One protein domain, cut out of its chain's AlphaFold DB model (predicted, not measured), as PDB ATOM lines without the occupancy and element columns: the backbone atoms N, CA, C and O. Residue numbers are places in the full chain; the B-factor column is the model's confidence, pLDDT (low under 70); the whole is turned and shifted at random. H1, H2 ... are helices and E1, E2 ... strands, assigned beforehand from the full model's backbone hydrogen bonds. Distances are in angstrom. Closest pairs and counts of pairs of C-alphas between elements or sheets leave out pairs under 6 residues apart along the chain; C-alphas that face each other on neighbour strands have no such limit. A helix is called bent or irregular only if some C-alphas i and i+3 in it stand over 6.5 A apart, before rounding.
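Overview. This is residues 23 to 75 of the 75 residues of the protein "Transcriptional activator, AraC" of Bacillus cereus Rock3-28 (UniProt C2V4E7). This is a small, elongated sheet built along one long strand, E4, with a single helix, H1, covering part of one face and the other face bare. E1 runs beside E4 on one side, while E3 and E2 line different stretches of its other side, and the loop of the hairpin E3 and E4 reaches one end of the longest axis. The printed part has 53 residues with one named helix and four named strands: along the chain E1 comes first, then H1, then E2, then E3 and last E4; the sheet is branched, with E4 the antiparallel neighbour of E1, of E2 and of E3, and the class is mixed, helices and strands. It is only just compact, close to loose, with a radius of gyration of the C-alphas of 11.6 A, and it spans 37 by 19 by 14 A.

Arrangement. Start at E1, residues 23 to 27, which is antiparallel to E4, residues 66 to 74, at 150 degrees; look for N 24 and O 70, 2.8 A apart and within hydrogen-bond range. Next comes H1, residues 29 to 43, which is on the sheet at a height over the sheet of 9.2 A. It lies over E1 and E4 and runs slantwise to the strands, at 41 degrees to E1 on the local plane. The closest C-alphas of H1 and E4 are those of Ile 29 and Leu 68, 5.2 A apart. H1 is irregular, with C-alphas 34 and 37 7.4 A apart, and 6 of its 11 O i to N i+4 pairs are within hydrogen-bond range. Then find E2, residues 46 to 48, antiparallel to E4 at 111 degrees, with N 47 and O 73 within hydrogen-bond range at 2.9 A. E3, residues 54 to 57, forms a hairpin with E4 at 155 degrees, with N 69 and O 54 within hydrogen-bond range at 2.8 A. E2 and E3 lie on one side of E4, beside residues 71 to 74 and 66 to 69, and E1 lies on the other side. E1 and E2 are apart, as are E2 and E3.

Along the chain. Find C-alpha 23 at (42.720, 27.729, -33.923); from there E1 runs 12.9 A to C-alpha 27. H1 begins at C-alpha 29, at (39.431, 14.591, -29.472), and covers 18.8 A to C-alpha 43. E2 measures 6.8 A and E3 9.5 A. E4 runs 24.8 A from C-alpha 66 to C-alpha 74 at (37.294, 36.587, -31.432).

Size, cuts and confidence. Look at the C-alphas of Lys 61 and Lys 75, the two farthest apart, at 36.7 A. The printed part has no cut and no long link; the link from E3 to E4, 8 residues, is short, and the other links are tight. The mean pLDDT of the printed part is 90.2, and no printed residue is under 70.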
ATOM      1  N   TRP A  23      43.139  29.074 -34.311       93.81
ATOM      2  CA  TRP A  23      42.720  27.729 -33.923       93.81
ATOM      3  C   TRP A  23      42.830  27.554 -32.416       93.81
ATOM      4  O   TRP A  23      43.869  27.840 -31.820       93.81
ATOM      5  N   ALA A  24      41.768  27.049 -31.802       93.00
ATOM      6  CA  ALA A  24      41.817  26.505 -30.459       93.00
ATOM      7  C   ALA A  24      42.207  25.024 -30.559       93.00
ATOM      8  O   ALA A  24      41.516  24.235 -31.205       93.00
ATOM      9  N   VAL A  25      43.339  24.662 -29.955       93.19
ATOM     10  CA  VAL A  25      43.910  23.312 -30.038       93.19
ATOM     11  C   VAL A  25      43.711  22.596 -28.712       93.19
ATOM     12  O   VAL A  25      44.112  23.100 -27.662       93.19
ATOM     13  N   PHE A  26      43.110  21.410 -28.762       92.12
ATOM     14  CA  PHE A  26      42.818  20.613 -27.577       92.12
ATOM     15  C   PHE A  26      43.368  19.192 -27.695       92.12
ATOM     16  O   PHE A  26      43.183  18.549 -28.732       92.12
ATOM     17  N   PRO A  27      43.978  18.645 -26.631       91.06
ATOM     18  CA  PRO A  27      44.265  17.219 -26.560       91.06
ATOM     19  C   PRO A  27      42.970  16.426 -26.310       91.06
ATOM     20  O   PRO A  27      42.039  16.940 -25.695       91.06
ATOM     21  N   ASN A  28      42.947  15.148 -26.702       88.81
ATOM     22  CA  ASN A  28      41.829  14.217 -26.469       88.81
ATOM     23  C   ASN A  28      40.528  14.576 -27.223       88.81
ATOM     24  O   ASN A  28      39.563  15.091 -26.659       88.81
ATOM     25  N   ILE A  29      40.500  14.241 -28.517       91.88
ATOM     26  CA  ILE A  29      39.431  14.591 -29.472       91.88
ATOM     27  C   ILE A  29      38.040  14.168 -28.974       91.88
ATOM     28  O   ILE A  29      37.091  14.946 -29.059       91.88
ATOM     29  N   VAL A  30      37.911  12.950 -28.437       89.19
ATOM     30  CA  VAL A  30      36.608  12.370 -28.062       89.19
ATOM     31  C   VAL A  30      35.941  13.162 -26.940       89.19
ATOM     32  O   VAL A  30      34.739  13.427 -26.998       89.19
ATOM     33  N   ASP A  31      36.704  13.543 -25.920       90.56
ATOM     34  CA  ASP A  31      36.161  14.297 -24.790       90.56
ATOM     35  C   ASP A  31      35.902  15.757 -25.162       90.56
ATOM     36  O   ASP A  31      34.919  16.344 -24.703       90.56
ATOM     37  N   VAL A  32      36.733  16.330 -26.038       92.25
ATOM     38  CA  VAL A  32      36.552  17.699 -26.525       92.25
ATOM     39  C   VAL A  32      35.266  17.809 -27.334       92.25
ATOM     40  O   VAL A  32      34.459  18.676 -27.026       92.25
ATOM     41  N   TRP A  33      34.995  16.912 -28.290       91.88
ATOM     42  CA  TRP A  33      33.762  16.961 -29.090       91.88
ATOM     43  C   TRP A  33      32.484  16.949 -28.244       91.88
ATOM     44  O   TRP A  33      31.548  17.693 -28.536       91.88
ATOM     45  N   LYS A  34      32.455  16.157 -27.162       91.50
ATOM     46  CA  LYS A  34      31.304  16.081 -26.241       91.50
ATOM     47  C   LYS A  34      31.019  17.402 -25.527       91.50
ATOM     48  O   LYS A  34      29.871  17.674 -25.184       91.50
ATOM     49  N   ARG A  35      32.063  18.192 -25.272       91.88
ATOM     50  CA  ARG A  35      32.011  19.412 -24.453       91.88
ATOM     51  C   ARG A  35      32.127  20.690 -25.282       91.88
ATOM     52  O   ARG A  35      31.832  21.770 -24.781       91.88
ATOM     53  N   LEU A  36      32.545  20.595 -26.545       90.44
ATOM     54  CA  LEU A  36      32.857  21.747 -27.389       90.44
ATOM     55  C   LEU A  36      31.636  22.654 -27.561       90.44
ATOM     56  O   LEU A  36      31.687  23.827 -27.208       90.44
ATOM     57  N   TYR A  37      30.530  22.100 -28.054       87.25
ATOM     58  CA  TYR A  37      29.319  22.871 -28.349       87.25
ATOM     59  C   TYR A  37      28.503  23.230 -27.106       87.25
ATOM     60  O   TYR A  37      27.849  24.268 -27.080       87.25
ATOM     61  N   SER A  38      28.524  22.372 -26.087       88.88
ATOM     62  CA  SER A  38      27.701  22.507 -24.882       88.88
ATOM     63  C   SER A  38      28.348  23.382 -23.812       88.88
ATOM     64  O   SER A  38      27.655  24.148 -23.148       88.88
ATOM     65  N   GLU A  39      29.665  23.288 -23.643       90.06
ATOM     66  CA  GLU A  39      30.386  23.951 -22.558       90.06
ATOM     67  C   GLU A  39      31.349  25.011 -23.085       90.06
ATOM     68  O   GLU A  39      31.315  26.155 -22.631       90.06
ATOM     69  N   TRP A  40      32.204  24.665 -24.052       90.06
ATOM     70  CA  TRP A  40      33.314  25.535 -24.441       90.06
ATOM     71  C   TRP A  40      32.867  26.738 -25.281       90.06
ATOM     72  O   TRP A  40      33.173  27.873 -24.929       90.06
ATOM     73  N   VAL A  41      32.100  26.530 -26.354       88.06
ATOM     74  CA  VAL A  41      31.641  27.618 -27.241       88.06
ATOM     75  C   VAL A  41      30.822  28.687 -26.487       88.06
ATOM     76  O   VAL A  41      31.125  29.875 -26.652       88.06
ATOM     77  N   PRO A  42      29.857  28.334 -25.608       87.94
ATOM     78  CA  PRO A  42      29.088  29.332 -24.859       87.94
ATOM     79  C   PRO A  42      29.917  30.112 -23.832       87.94
ATOM     80  O   PRO A  42      29.684  31.304 -23.640       87.94
ATOM     81  N   THR A  43      30.880  29.460 -23.171       89.81
ATOM     82  CA  THR A  43      31.685  30.075 -22.097       89.81
ATOM     83  C   THR A  43      32.942  30.780 -22.601       89.81
ATOM     84  O   THR A  43      33.498  31.634 -21.907       89.81
ATOM     85  N   SER A  44      33.404  30.453 -23.807       86.62
ATOM     86  CA  SER A  44      34.585  31.068 -24.395       86.62
ATOM     87  C   SER A  44      34.307  32.484 -24.911       86.62
ATOM     88  O   SER A  44      33.187  32.858 -25.281       86.62
ATOM     89  N   LYS A  45      35.382  33.272 -25.003       89.56
ATOM     90  CA  LYS A  45      35.396  34.585 -25.669       89.56
ATOM     91  C   LYS A  45      35.516  34.476 -27.196       89.56
ATOM     92  O   LYS A  45      35.857  35.455 -27.849       89.56
ATOM     93  N   TYR A  46      35.294  33.286 -27.745       90.75
ATOM     94  CA  TYR A  46      35.471  32.993 -29.157       90.75
ATOM     95  C   TYR A  46      34.184  32.414 -29.747       90.75
ATOM     96  O   TYR A  46      33.386  31.788 -29.048       90.75
ATOM     97  N   GLU A  47      33.986  32.629 -31.039       90.62
ATOM     98  CA  GLU A  47      32.961  31.966 -31.845       90.62
ATOM     99  C   GLU A  47      33.608  30.971 -32.797       90.62
ATOM    100  O   GLU A  47      34.788  31.083 -33.128       90.62
ATOM    101  N   LEU A  48      32.832  29.975 -33.228       90.50
ATOM    102  CA  LEU A  48      33.282  29.031 -34.241       90.50
ATOM    103  C   LEU A  48      33.406  29.760 -35.579       90.50
ATOM    104  O   LEU A  48      32.445  30.365 -36.052       90.50
ATOM    105  N   ALA A  49      34.584  29.692 -36.191       91.06
ATOM    106  CA  ALA A  49      34.765  30.231 -37.530       91.06
ATOM    107  C   ALA A  49      34.094  29.316 -38.566       91.06
ATOM    108  O   ALA A  49      33.913  28.118 -38.338       91.06
ATOM    109  N   ASN A  50      33.790  29.860 -39.746       89.69
ATOM    110  CA  ASN A  50      33.247  29.094 -40.869       89.69
ATOM    111  C   ASN A  50      34.342  28.288 -41.597       89.69
ATOM    112  O   ASN A  50      34.625  28.511 -42.773       89.69
ATOM    113  N   LEU A  51      35.014  27.402 -40.865       91.06
ATOM    114  CA  LEU A  51      36.053  26.501 -41.357       91.06
ATOM    115  C   LEU A  51      35.851  25.105 -40.748       91.06
ATOM    116  O   LEU A  51      35.254  24.975 -39.676       91.06
ATOM    117  N   PRO A  52      36.339  24.041 -41.407       90.38
ATOM    118  CA  PRO A  52      36.238  22.695 -40.865       90.38
ATOM    119  C   PRO A  52      37.132  22.521 -39.630       90.38
ATOM    120  O   PRO A  52      38.259  23.014 -39.590       90.38
ATOM    121  N   CYS A  53      36.648  21.765 -38.639       92.56
ATOM    122  CA  CYS A  53      37.493  21.284 -37.546       92.56
ATOM    123  C   CYS A  53      38.469  20.225 -38.072       92.56
ATOM    124  O   CYS A  53      38.091  19.381 -38.887       92.56
ATOM    125  N   ILE A  54      39.710  20.250 -37.588       92.00
ATOM    126  CA  ILE A  54      40.756  19.319 -38.019       92.00
ATOM    127  C   ILE A  54      41.082  18.373 -36.868       92.00
ATOM    128  O   ILE A  54      41.510  18.792 -35.794       92.00
ATOM    129  N   GLU A  55      40.910  17.078 -37.107       93.62
ATOM    130  CA  GLU A  55      41.398  16.028 -36.217       93.62
ATOM    131  C   GLU A  55      42.817  15.632 -36.631       93.62
ATOM    132  O   GLU A  55      43.026  14.964 -37.646       93.62
ATOM    133  N   CYS A  56      43.806  16.068 -35.856       91.25
ATOM    134  CA  CYS A  56      45.204  15.769 -36.118       91.25
ATOM    135  C   CYS A  56      45.622  14.517 -35.345       91.25
ATOM    136  O   CYS A  56      45.529  14.483 -34.118       91.25
ATOM    137  N   TYR A  57      46.105  13.496 -36.054       90.25
ATOM    138  CA  TYR A  57      46.628  12.266 -35.463       90.25
ATOM    139  C   TYR A  57      48.133  12.185 -35.696       90.25
ATOM    140  O   TYR A  57      48.605  12.203 -36.832       90.25
ATOM    141  N   TYR A  58      48.885  12.068 -34.609       89.44
ATOM    142  CA  TYR A  58      50.336  11.978 -34.639       89.44
ATOM    143  C   TYR A  58      50.812  10.526 -34.546       89.44
ATOM    144  O   TYR A  58      50.101   9.620 -34.106       89.44
ATOM    145  N   GLY A  59      52.073  10.307 -34.926       88.12
ATOM    146  CA  GLY A  59      52.719   9.004 -34.810       88.12
ATOM    147  C   GLY A  59      52.813   8.492 -33.359       88.12
ATOM    148  O   GLY A  59      52.747   9.265 -32.402       88.12
ATOM    149  N   PRO A  60      53.055   7.182 -33.162       82.38
ATOM    150  CA  PRO A  60      52.911   6.494 -31.871       82.38
ATOM    151  C   PRO A  60      53.813   7.002 -30.731       82.38
ATOM    152  O   PRO A  60      53.546   6.701 -29.566       82.38
ATOM    153  N   LYS A  61      54.868   7.763 -31.047       87.44
ATOM    154  CA  LYS A  61      55.812   8.349 -30.079       87.44
ATOM    155  C   LYS A  61      55.445   9.774 -29.637       87.44
ATOM    156  O   LYS A  61      56.082  10.290 -28.724       87.44
ATOM    157  N   HIS A  62      54.447  10.401 -30.256       85.69
ATOM    158  CA  HIS A  62      54.047  11.771 -29.947       85.69
ATOM    159  C   HIS A  62      53.048  11.819 -28.781       85.69
ATOM    160  O   HIS A  62      52.176  10.954 -28.649       85.69
ATOM    161  N   LYS A  63      53.178  12.834 -27.921       85.69
ATOM    162  CA  LYS A  63      52.241  13.134 -26.833       85.69
ATOM    163  C   LYS A  63      51.856  14.616 -26.915       85.69
ATOM    164  O   LYS A  63      52.757  15.439 -26.793       85.69
ATOM    165  N   PRO A  64      50.564  14.952 -27.063       85.50
ATOM    166  CA  PRO A  64      49.410  14.055 -27.189       85.50
ATOM    167  C   PRO A  64      49.425  13.255 -28.503       85.50
ATOM    168  O   PRO A  64      50.034  13.658 -29.489       85.50
ATOM    169  N   ARG A  65      48.773  12.086 -28.518       86.75
ATOM    170  CA  ARG A  65      48.687  11.250 -29.733       86.75
ATOM    171  C   ARG A  65      47.795  11.860 -30.804       86.75
ATOM    172  O   ARG A  65      47.928  11.520 -31.972       86.75
ATOM    173  N   HIS A  66      46.864  12.703 -30.392       91.00
ATOM    174  CA  HIS A  66      45.914  13.334 -31.278       91.00
ATOM    175  C   HIS A  66      45.386  14.620 -30.647       91.00
ATOM    176  O   HIS A  66      45.312  14.737 -29.418       91.00
ATOM    177  N   GLU A  67      45.014  15.560 -31.500       94.50
ATOM    178  CA  GLU A  67      44.526  16.880 -31.126       94.50
ATOM    179  C   GLU A  67      43.336  17.265 -31.998       94.50
ATOM    180  O   GLU A  67      43.308  16.966 -33.192       94.50
ATOM    181  N   LEU A  68      42.368  17.956 -31.399       94.12
ATOM    182  CA  LEU A  68      41.295  18.613 -32.129       94.12
ATOM    183  C   LEU A  68      41.656  20.081 -32.317       94.12
ATOM    184  O   LEU A  68      41.898  20.796 -31.344       94.12
ATOM    185  N   TRP A  69      41.675  20.522 -33.565       94.12
ATOM    186  CA  TRP A  69      41.895  21.907 -33.940       94.12
ATOM    187  C   TRP A  69      40.551  22.493 -34.348       94.12
ATOM    188  O   TRP A  69      39.968  22.115 -35.368       94.12
ATOM    189  N   VAL A  70      40.050  23.408 -33.529       93.81
ATOM    190  CA  VAL A  70      38.760  24.065 -33.726       93.81
ATOM    191  C   VAL A  70      39.020  25.475 -34.244       93.81
ATOM    192  O   VAL A  70      39.717  26.236 -33.571       93.81
ATOM    193  N   PRO A  71      38.499  25.848 -35.420       94.44
ATOM    194  CA  PRO A  71      38.716  27.173 -35.967       94.44
ATOM    195  C   PRO A  71      37.832  28.178 -35.238       94.44
ATOM    196  O   PRO A  71      36.639  27.948 -35.024       94.44
ATOM    197  N   VAL A  72      38.426  29.296 -34.836       94.31
ATOM    198  CA  VAL A  72      37.790  30.259 -33.942       94.31
ATOM    199  C   VAL A  72      38.025  31.691 -34.392       94.31
ATOM    200  O   VAL A  72      39.076  32.028 -34.935       94.31
ATOM    201  N   ILE A  73      37.051  32.553 -34.124       92.88
ATOM    202  CA  ILE A  73      37.157  34.005 -34.282       92.88
ATOM    203  C   ILE A  73      36.918  34.684 -32.927       92.88
ATOM    204  O   ILE A  73      36.129  34.175 -32.128       92.88
ATOM    205  N   PRO A  74      37.612  35.791 -32.613       88.88
ATOM    206  CA  PRO A  74      37.294  36.587 -31.432       88.88
ATOM    207  C   PRO A  74      35.849  37.096 -31.500       88.88
ATOM    208  O   PRO A  74      35.420  37.533 -32.567       88.88
ATOM    209  N   LYS A  75      35.135  37.030 -30.371       79.06
ATOM    210  CA  LYS A  75      33.879  37.769 -30.174       79.06
ATOM    211  C   LYS A  75      34.135  39.267 -30.047       79.06
ATOM    212  O   LYS A  75      35.199  39.628 -29.487       79.06
TER     213      LYS A  75